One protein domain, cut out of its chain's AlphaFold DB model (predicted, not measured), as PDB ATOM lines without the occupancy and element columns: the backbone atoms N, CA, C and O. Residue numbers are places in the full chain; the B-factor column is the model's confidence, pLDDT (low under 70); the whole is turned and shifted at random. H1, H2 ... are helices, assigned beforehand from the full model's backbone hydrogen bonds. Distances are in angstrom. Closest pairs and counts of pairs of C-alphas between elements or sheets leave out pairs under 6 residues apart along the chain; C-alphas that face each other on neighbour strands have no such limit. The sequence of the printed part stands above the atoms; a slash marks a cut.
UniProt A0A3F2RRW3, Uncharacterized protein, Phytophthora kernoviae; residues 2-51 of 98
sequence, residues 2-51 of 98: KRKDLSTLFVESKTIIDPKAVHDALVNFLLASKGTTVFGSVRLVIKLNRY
ATOM      1  N   LYS A   2      24.240 -18.517 -44.144       52.31
ATOM      2  CA  LYS A   2      23.152 -19.507 -43.987       52.31
ATOM      3  C   LYS A   2      21.856 -18.854 -44.473       52.31
ATOM      4  O   LYS A   2      21.413 -17.883 -43.867       52.31
ATOM      5  N   ARG A   3      21.285 -19.347 -45.577       49.72
ATOM      6  CA  ARG A   3      19.940 -18.959 -46.023       49.72
ATOM      7  C   ARG A   3      18.971 -19.388 -44.920       49.72
ATOM      8  O   ARG A   3      18.853 -20.579 -44.660       49.72
ATOM      9  N   LYS A   4      18.363 -18.427 -44.229       64.06
ATOM     10  CA  LYS A   4      17.283 -18.698 -43.279       64.06
ATOM     11  C   LYS A   4      15.993 -18.752 -44.082       64.06
ATOM     12  O   LYS A   4      15.497 -17.718 -44.518       64.06
ATOM     13  N   ASP A   5      15.515 -19.956 -44.367       75.12
ATOM     14  CA  ASP A   5      14.175 -20.136 -44.916       75.12
ATOM     15  C   ASP A   5      13.108 -19.762 -43.872       75.12
ATOM     16  O   ASP A   5      13.371 -19.708 -42.667       75.12
ATOM     17  N   LEU A   6      11.900 -19.454 -44.352       66.75
ATOM     18  CA  LEU A   6      10.802 -18.988 -43.504       66.75
ATOM     19  C   LEU A   6      10.463 -20.024 -42.418       66.75
ATOM     20  O   LEU A   6      10.237 -19.659 -41.271       66.75
ATOM     21  N   SER A   7      10.512 -21.314 -42.761       67.12
ATOM     22  CA  SER A   7      10.353 -22.427 -41.820       67.12
ATOM     23  C   SER A   7      11.366 -22.373 -40.680       67.12
ATOM     24  O   SER A   7      10.987 -22.482 -39.517       67.12
ATOM     25  N   THR A   8      12.641 -22.141 -40.989       72.31
ATOM     26  CA  THR A   8      13.696 -22.012 -39.984       72.31
ATOM     27  C   THR A   8      13.472 -20.776 -39.117       72.31
ATOM     28  O   THR A   8      13.649 -20.860 -37.909       72.31
ATOM     29  N   LEU A   9      13.010 -19.653 -39.681       69.00
ATOM     30  CA  LEU A   9      12.683 -18.444 -38.910       69.00
ATOM     31  C   LEU A   9      11.542 -18.660 -37.904       69.00
ATOM     32  O   LEU A   9      11.652 -18.208 -36.766       69.00
ATOM     33  N   PHE A  10      10.479 -19.368 -38.294       66.50
ATOM     34  CA  PHE A  10       9.352 -19.662 -37.400       66.50
ATOM     35  C   PHE A  10       9.695 -20.687 -36.307       66.50
ATOM     36  O   PHE A  10       9.119 -20.646 -35.224       66.50
ATOM     37  N   VAL A  11      10.630 -21.600 -36.569       69.94
ATOM     38  CA  VAL A  11      11.100 -22.579 -35.574       69.94
ATOM     39  C   VAL A  11      12.130 -21.959 -34.617       69.94
ATOM     40  O   VAL A  11      12.190 -22.320 -33.446       69.94
ATOM     41  N   GLU A  12      12.938 -21.008 -35.095       66.81
ATOM     42  CA  GLU A  12      14.006 -20.357 -34.321       66.81
ATOM     43  C   GLU A  12      13.481 -19.232 -33.401       66.81
ATOM     44  O   GLU A  12      14.186 -18.813 -32.476       66.81
ATOM     45  N   SER A  13      12.234 -18.763 -33.581       62.38
ATOM     46  CA  SER A  13      11.566 -17.901 -32.599       62.38
ATOM     47  C   SER A  13      11.324 -18.695 -31.309       62.38
ATOM     48  O   SER A  13      10.420 -19.522 -31.246       62.38
ATOM     49  N   LYS A  14      12.191 -18.471 -30.308       55.19
ATOM     50  CA  LYS A  14      12.300 -19.161 -29.006       55.19
ATOM     51  C   LYS A  14      11.005 -19.190 -28.179       55.19
ATOM     52  O   LYS A  14      10.901 -18.569 -27.125       55.19
ATOM     53  N   THR A  15      10.054 -19.989 -28.611       59.28
ATOM     54  CA  THR A  15       8.843 -20.347 -27.877       59.28
ATOM     55  C   THR A  15       8.609 -21.831 -28.115       59.28
ATOM     56  O   THR A  15       8.925 -22.345 -29.185       59.28
ATOM     57  N   ILE A  16       8.101 -22.542 -27.110       59.22
ATOM     58  CA  ILE A  16       7.652 -23.931 -27.256       59.22
ATOM     59  C   ILE A  16       6.363 -23.866 -28.088       59.22
ATOM     60  O   ILE A  16       5.265 -23.865 -27.544       59.22
ATOM     61  N   ILE A  17       6.495 -23.650 -29.397       63.25
ATOM     62  CA  ILE A  17       5.365 -23.564 -30.318       63.25
ATOM     63  C   ILE A  17       5.105 -24.970 -30.851       63.25
ATOM     64  O   ILE A  17       6.026 -25.646 -31.308       63.25
ATOM     65  N   ASP A  18       3.846 -25.402 -30.793       75.31
ATOM     66  CA  ASP A  18       3.390 -26.627 -31.444       75.31
ATOM     67  C   ASP A  18       3.755 -26.587 -32.945       75.31
ATOM     68  O   ASP A  18       3.351 -25.649 -33.644       75.31
ATOM     69  N   PRO A  19       4.495 -27.581 -33.471       73.44
ATOM     70  CA  PRO A  19       4.832 -27.664 -34.890       73.44
ATOM     71  C   PRO A  19       3.619 -27.551 -35.822       73.44
ATOM     72  O   PRO A  19       3.752 -27.010 -36.922       73.44
ATOM     73  N   LYS A  20       2.433 -28.007 -35.391       76.12
ATOM     74  CA  LYS A  20       1.195 -27.831 -36.169       76.12
ATOM     75  C   LYS A  20       0.767 -26.370 -36.253       76.12
ATOM     76  O   LYS A  20       0.441 -25.907 -37.337       76.12
ATOM     77  N   ALA A  21       0.842 -25.624 -35.153       75.62
ATOM     78  CA  ALA A  21       0.503 -24.203 -35.146       75.62
ATOM     79  C   ALA A  21       1.440 -23.383 -36.052       75.62
ATOM     80  O   ALA A  21       0.982 -22.485 -36.759       75.62
ATOM     81  N   VAL A  22       2.737 -23.720 -36.090       76.50
ATOM     82  CA  VAL A  22       3.702 -23.103 -37.019       76.50
ATOM     83  C   VAL A  22       3.356 -23.423 -38.474       76.50
ATOM     84  O   VAL A  22       3.349 -22.529 -39.320       76.50
ATOM     85  N   HIS A  23       3.058 -24.688 -38.766       78.31
ATOM     86  CA  HIS A  23       2.658 -25.117 -40.102       78.31
ATOM     87  C   HIS A  23       1.381 -24.404 -40.568       78.31
ATOM     88  O   HIS A  23       1.349 -23.857 -41.667       78.31
ATOM     89  N   ASP A  24       0.351 -24.351 -39.727       77.06
ATOM     90  CA  ASP A  24      -0.929 -23.739 -40.080       77.06
ATOM     91  C   ASP A  24      -0.797 -22.222 -40.263       77.06
ATOM     92  O   ASP A  24      -1.359 -21.658 -41.204       77.06
ATOM     93  N   ALA A  25       0.015 -21.554 -39.437       77.94
ATOM     94  CA  ALA A  25       0.360 -20.147 -39.627       77.94
ATOM     95  C   ALA A  25       1.097 -19.908 -40.957       77.94
ATOM     96  O   ALA A  25       0.754 -18.979 -41.691       77.94
ATOM     97  N   LEU A  26       2.062 -20.768 -41.301       77.75
ATOM     98  CA  LEU A  26       2.784 -20.707 -42.572       77.75
ATOM     99  C   LEU A  26       1.838 -20.902 -43.764       77.75
ATOM    100  O   LEU A  26       1.895 -20.141 -44.729       77.75
ATOM    101  N   VAL A  27       0.950 -21.895 -43.698       80.06
ATOM    102  CA  VAL A  27      -0.032 -22.180 -44.752       80.06
ATOM    103  C   VAL A  27      -1.006 -21.017 -44.924       80.06
ATOM    104  O   VAL A  27      -1.230 -20.586 -46.054       80.06
ATOM    105  N   ASN A  28      -1.529 -20.458 -43.831       78.75
ATOM    106  CA  ASN A  28      -2.431 -19.308 -43.879       78.75
ATOM    107  C   ASN A  28      -1.740 -18.062 -44.453       78.75
ATOM    108  O   ASN A  28      -2.309 -17.385 -45.310       78.75
ATOM    109  N   PHE A  29      -0.493 -17.794 -44.050       75.62
ATOM    110  CA  PHE A  29       0.317 -16.715 -44.619       75.62
ATOM    111  C   PHE A  29       0.538 -16.904 -46.127       75.62
ATOM    112  O   PHE A  29       0.351 -15.970 -46.910       75.62
ATOM    113  N   LEU A  30       0.893 -18.118 -46.557       76.12
ATOM    114  CA  LEU A  30       1.071 -18.443 -47.973       76.12
ATOM    115  C   LEU A  30      -0.238 -18.308 -48.756       76.12
ATOM    116  O   LEU A  30      -0.221 -17.806 -49.872       76.12
ATOM    117  N   LEU A  31      -1.373 -18.734 -48.203       74.31
ATOM    118  CA  LEU A  31      -2.665 -18.655 -48.884       74.31
ATOM    119  C   LEU A  31      -3.113 -17.197 -49.070       74.31
ATOM    120  O   LEU A  31      -3.499 -16.809 -50.175       74.31
ATOM    121  N   ALA A  32      -2.986 -16.382 -48.020       74.94
ATOM    122  CA  ALA A  32      -3.304 -14.958 -48.060       74.94
ATOM    123  C   ALA A  32      -2.395 -14.194 -49.042       74.94
ATOM    124  O   ALA A  32      -2.888 -13.455 -49.895       74.94
ATOM    125  N   SER A  33      -1.077 -14.415 -48.966       63.19
ATOM    126  CA  SER A  33      -0.091 -13.745 -49.828       63.19
ATOM    127  C   SER A  33      -0.166 -14.187 -51.289       63.19
ATOM    128  O   SER A  33       0.029 -13.366 -52.185       63.19
ATOM    129  N   LYS A  34      -0.494 -15.457 -51.561       71.56
ATOM    130  CA  LYS A  34      -0.718 -15.948 -52.928       71.56
ATOM    131  C   LYS A  34      -1.864 -15.208 -53.599       71.56
ATOM    132  O   LYS A  34      -1.696 -14.751 -54.725       71.56
ATOM    133  N   GLY A  35      -2.998 -15.064 -52.912       67.88
ATOM    134  CA  GLY A  35      -4.141 -14.324 -53.441       67.88
ATOM    135  C   GLY A  35      -3.753 -12.889 -53.790       67.88
ATOM    136  O   GLY A  35      -3.838 -12.483 -54.947       67.88
ATOM    137  N   THR A  36      -3.252 -12.133 -52.812       68.94
ATOM    138  CA  THR A  36      -2.952 -10.702 -52.984       68.94
ATOM    139  C   THR A  36      -1.837 -10.430 -53.995       68.94
ATOM    140  O   THR A  36      -1.958  -9.496 -54.785       68.94
ATOM    141  N   THR A  37      -0.795 -11.267 -54.052       72.19
ATOM    142  CA  THR A  37       0.312 -11.107 -55.015       72.19
ATOM    143  C   THR A  37      -0.137 -11.401 -56.445       72.19
ATOM    144  O   THR A  37       0.210 -10.659 -57.365       72.19
ATOM    145  N   VAL A  38      -0.942 -12.453 -56.650       71.31
ATOM    146  CA  VAL A  38      -1.492 -12.779 -57.977       71.31
ATOM    147  C   VAL A  38      -2.424 -11.663 -58.449       71.31
ATOM    148  O   VAL A  38      -2.280 -11.193 -59.577       71.31
ATOM    149  N   PHE A  39      -3.322 -11.176 -57.586       71.62
ATOM    150  CA  PHE A  39      -4.206 -10.059 -57.927       71.62
ATOM    151  C   PHE A  39      -3.432  -8.767 -58.221       71.62
ATOM    152  O   PHE A  39      -3.727  -8.102 -59.216       71.62
ATOM    153  N   GLY A  40      -2.415  -8.439 -57.419       72.38
ATOM    154  CA  GLY A  40      -1.538  -7.290 -57.657       72.38
ATOM    155  C   GLY A  40      -0.806  -7.383 -58.998       72.38
ATOM    156  O   GLY A  40      -0.812  -6.429 -59.772       72.38
ATOM    157  N   SER A  41      -0.274  -8.563 -59.330       73.38
ATOM    158  CA  SER A  41       0.447  -8.811 -60.588       73.38
ATOM    159  C   SER A  41      -0.467  -8.699 -61.813       73.38
ATOM    160  O   SER A  41      -0.123  -8.044 -62.796       73.38
ATOM    161  N   VAL A  42      -1.668  -9.287 -61.755       77.81
ATOM    162  CA  VAL A  42      -2.665  -9.182 -62.836       77.81
ATOM    163  C   VAL A  42      -3.082  -7.729 -63.039       77.81
ATOM    164  O   VAL A  42      -3.158  -7.244 -64.169       77.81
ATOM    165  N   ARG A  43      -3.311  -6.998 -61.945       76.12
ATOM    166  CA  ARG A  43      -3.683  -5.587 -62.006       76.12
ATOM    167  C   ARG A  43      -2.559  -4.716 -62.562       76.12
ATOM    168  O   ARG A  43      -2.857  -3.815 -63.344       76.12
ATOM    169  N   LEU A  44      -1.303  -5.002 -62.219       81.44
ATOM    170  CA  LEU A  44      -0.137  -4.334 -62.793       81.44
ATOM    171  C   LEU A  44      -0.121  -4.486 -64.317       81.44
ATOM    172  O   LEU A  44      -0.064  -3.487 -65.031       81.44
ATOM    173  N   VAL A  45      -0.283  -5.710 -64.830       82.38
ATOM    174  CA  VAL A  45      -0.347  -5.966 -66.281       82.38
ATOM    175  C   VAL A  45      -1.516  -5.221 -66.939       82.38
ATOM    176  O   VAL A  45      -1.356  -4.638 -68.011       82.38
ATOM    177  N   ILE A  46      -2.690  -5.182 -66.302       83.00
ATOM    178  CA  ILE A  46      -3.852  -4.443 -66.822       83.00
ATOM    179  C   ILE A  46      -3.593  -2.928 -66.837       83.00
ATOM    180  O   ILE A  46      -3.868  -2.282 -67.850       83.00
ATOM    181  N   LYS A  47      -3.058  -2.344 -65.751       81.00
ATOM    182  CA  LYS A  47      -2.746  -0.904 -65.678       81.00
ATOM    183  C   LYS A  47      -1.662  -0.524 -66.696       81.00
ATOM    184  O   LYS A  47      -1.816   0.497 -67.358       81.00
ATOM    185  N   LEU A  48      -0.634  -1.351 -66.896       85.25
ATOM    186  CA  LEU A  48       0.413  -1.105 -67.899       85.25
ATOM    187  C   LEU A  48      -0.120  -1.154 -69.339       85.25
ATOM    188  O   LEU A  48       0.253  -0.309 -70.148       85.25
ATOM    189  N   ASN A  49      -1.037  -2.077 -69.647       84.62
ATOM    190  CA  ASN A  49      -1.714  -2.106 -70.949       84.62
ATOM    191  C   ASN A  49      -2.651  -0.903 -71.149       84.62
ATOM    192  O   ASN A  49      -2.759  -0.375 -72.254       84.62
ATOM    193  N   ARG A  50      -3.334  -0.455 -70.088       89.12
ATOM    194  CA  ARG A  50      -4.243   0.703 -70.132       89.12
ATOM    195  C   ARG A  50      -3.497   2.036 -70.241       89.12
ATOM    196  O   ARG A  50      -4.019   2.966 -70.850       89.12
ATOM    197  N   TYR A  51      -2.299   2.131 -69.669       89.75
ATOM    198  CA  TYR A  51      -1.477   3.340 -69.642       89.75
ATOM    199  C   TYR A  51      -0.118   3.096 -70.319       89.75
ATOM    200  O   TYR A  51       0.909   3.009 -69.641       89.75
TER     201      TYR A  51
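This is residues 2 to 51 of the 98 residues of an uncharacterized protein of Phytophthora kernoviae (UniProt A0A3F2RRW3). One long, unbent helix, H2, makes the longest axis, and a short helix, H1, is folded back over its first part by way of a short link. Residues 27 to 51, of which 27 to 50 belong to H2, stick out as a long free arm. The printed part has 50 residues with two named helices, H1 then H2, and no named strand; the class is all helix. The whole is extended, with a radius of gyration of the C-alphas of 16.3 A, and the C-alphas span 51 by 25 by 10 A.

The longest helix, H2, residues 19 to 50, touches H1, residues 6 to 12, with its residues 22 to 26 alone. The two only just touch, with 3 pairs of C-alphas within 8 A. Their closest C-alphas, those of Phe 10 and Val 22, are 6.6 A apart. They run opposite ways at a shallow tilt of 32 degrees and form a helical hairpin. Their centres are 19.7 A apart. In H1 and H2 every backbone O i to N i+4 pair is within hydrogen-bond range.

H2 runs 46.1 A from C-alpha 19 at (4.832, -27.664, -34.890) to C-alpha 50 at (-4.243, 0.703, -70.132). H1 has seven residues and begins with C-alpha 6 at (10.802, -18.988, -43.504); it measures 9.8 A from first to last C-alpha.

The two C-alphas farthest apart, those of Ile 16 and Tyr 51, are 51.2 A apart. The printed part, residues 2 to 51, has no cut. The link from H1 to H2 has 6 residues and is short; residues 13 to 18 stand free. The mean pLDDT of the printed part is 72.6, and 17 residues are under 70: residues 2 to 4, 6 to 7, 9 to 17, 33, and 35 to 36.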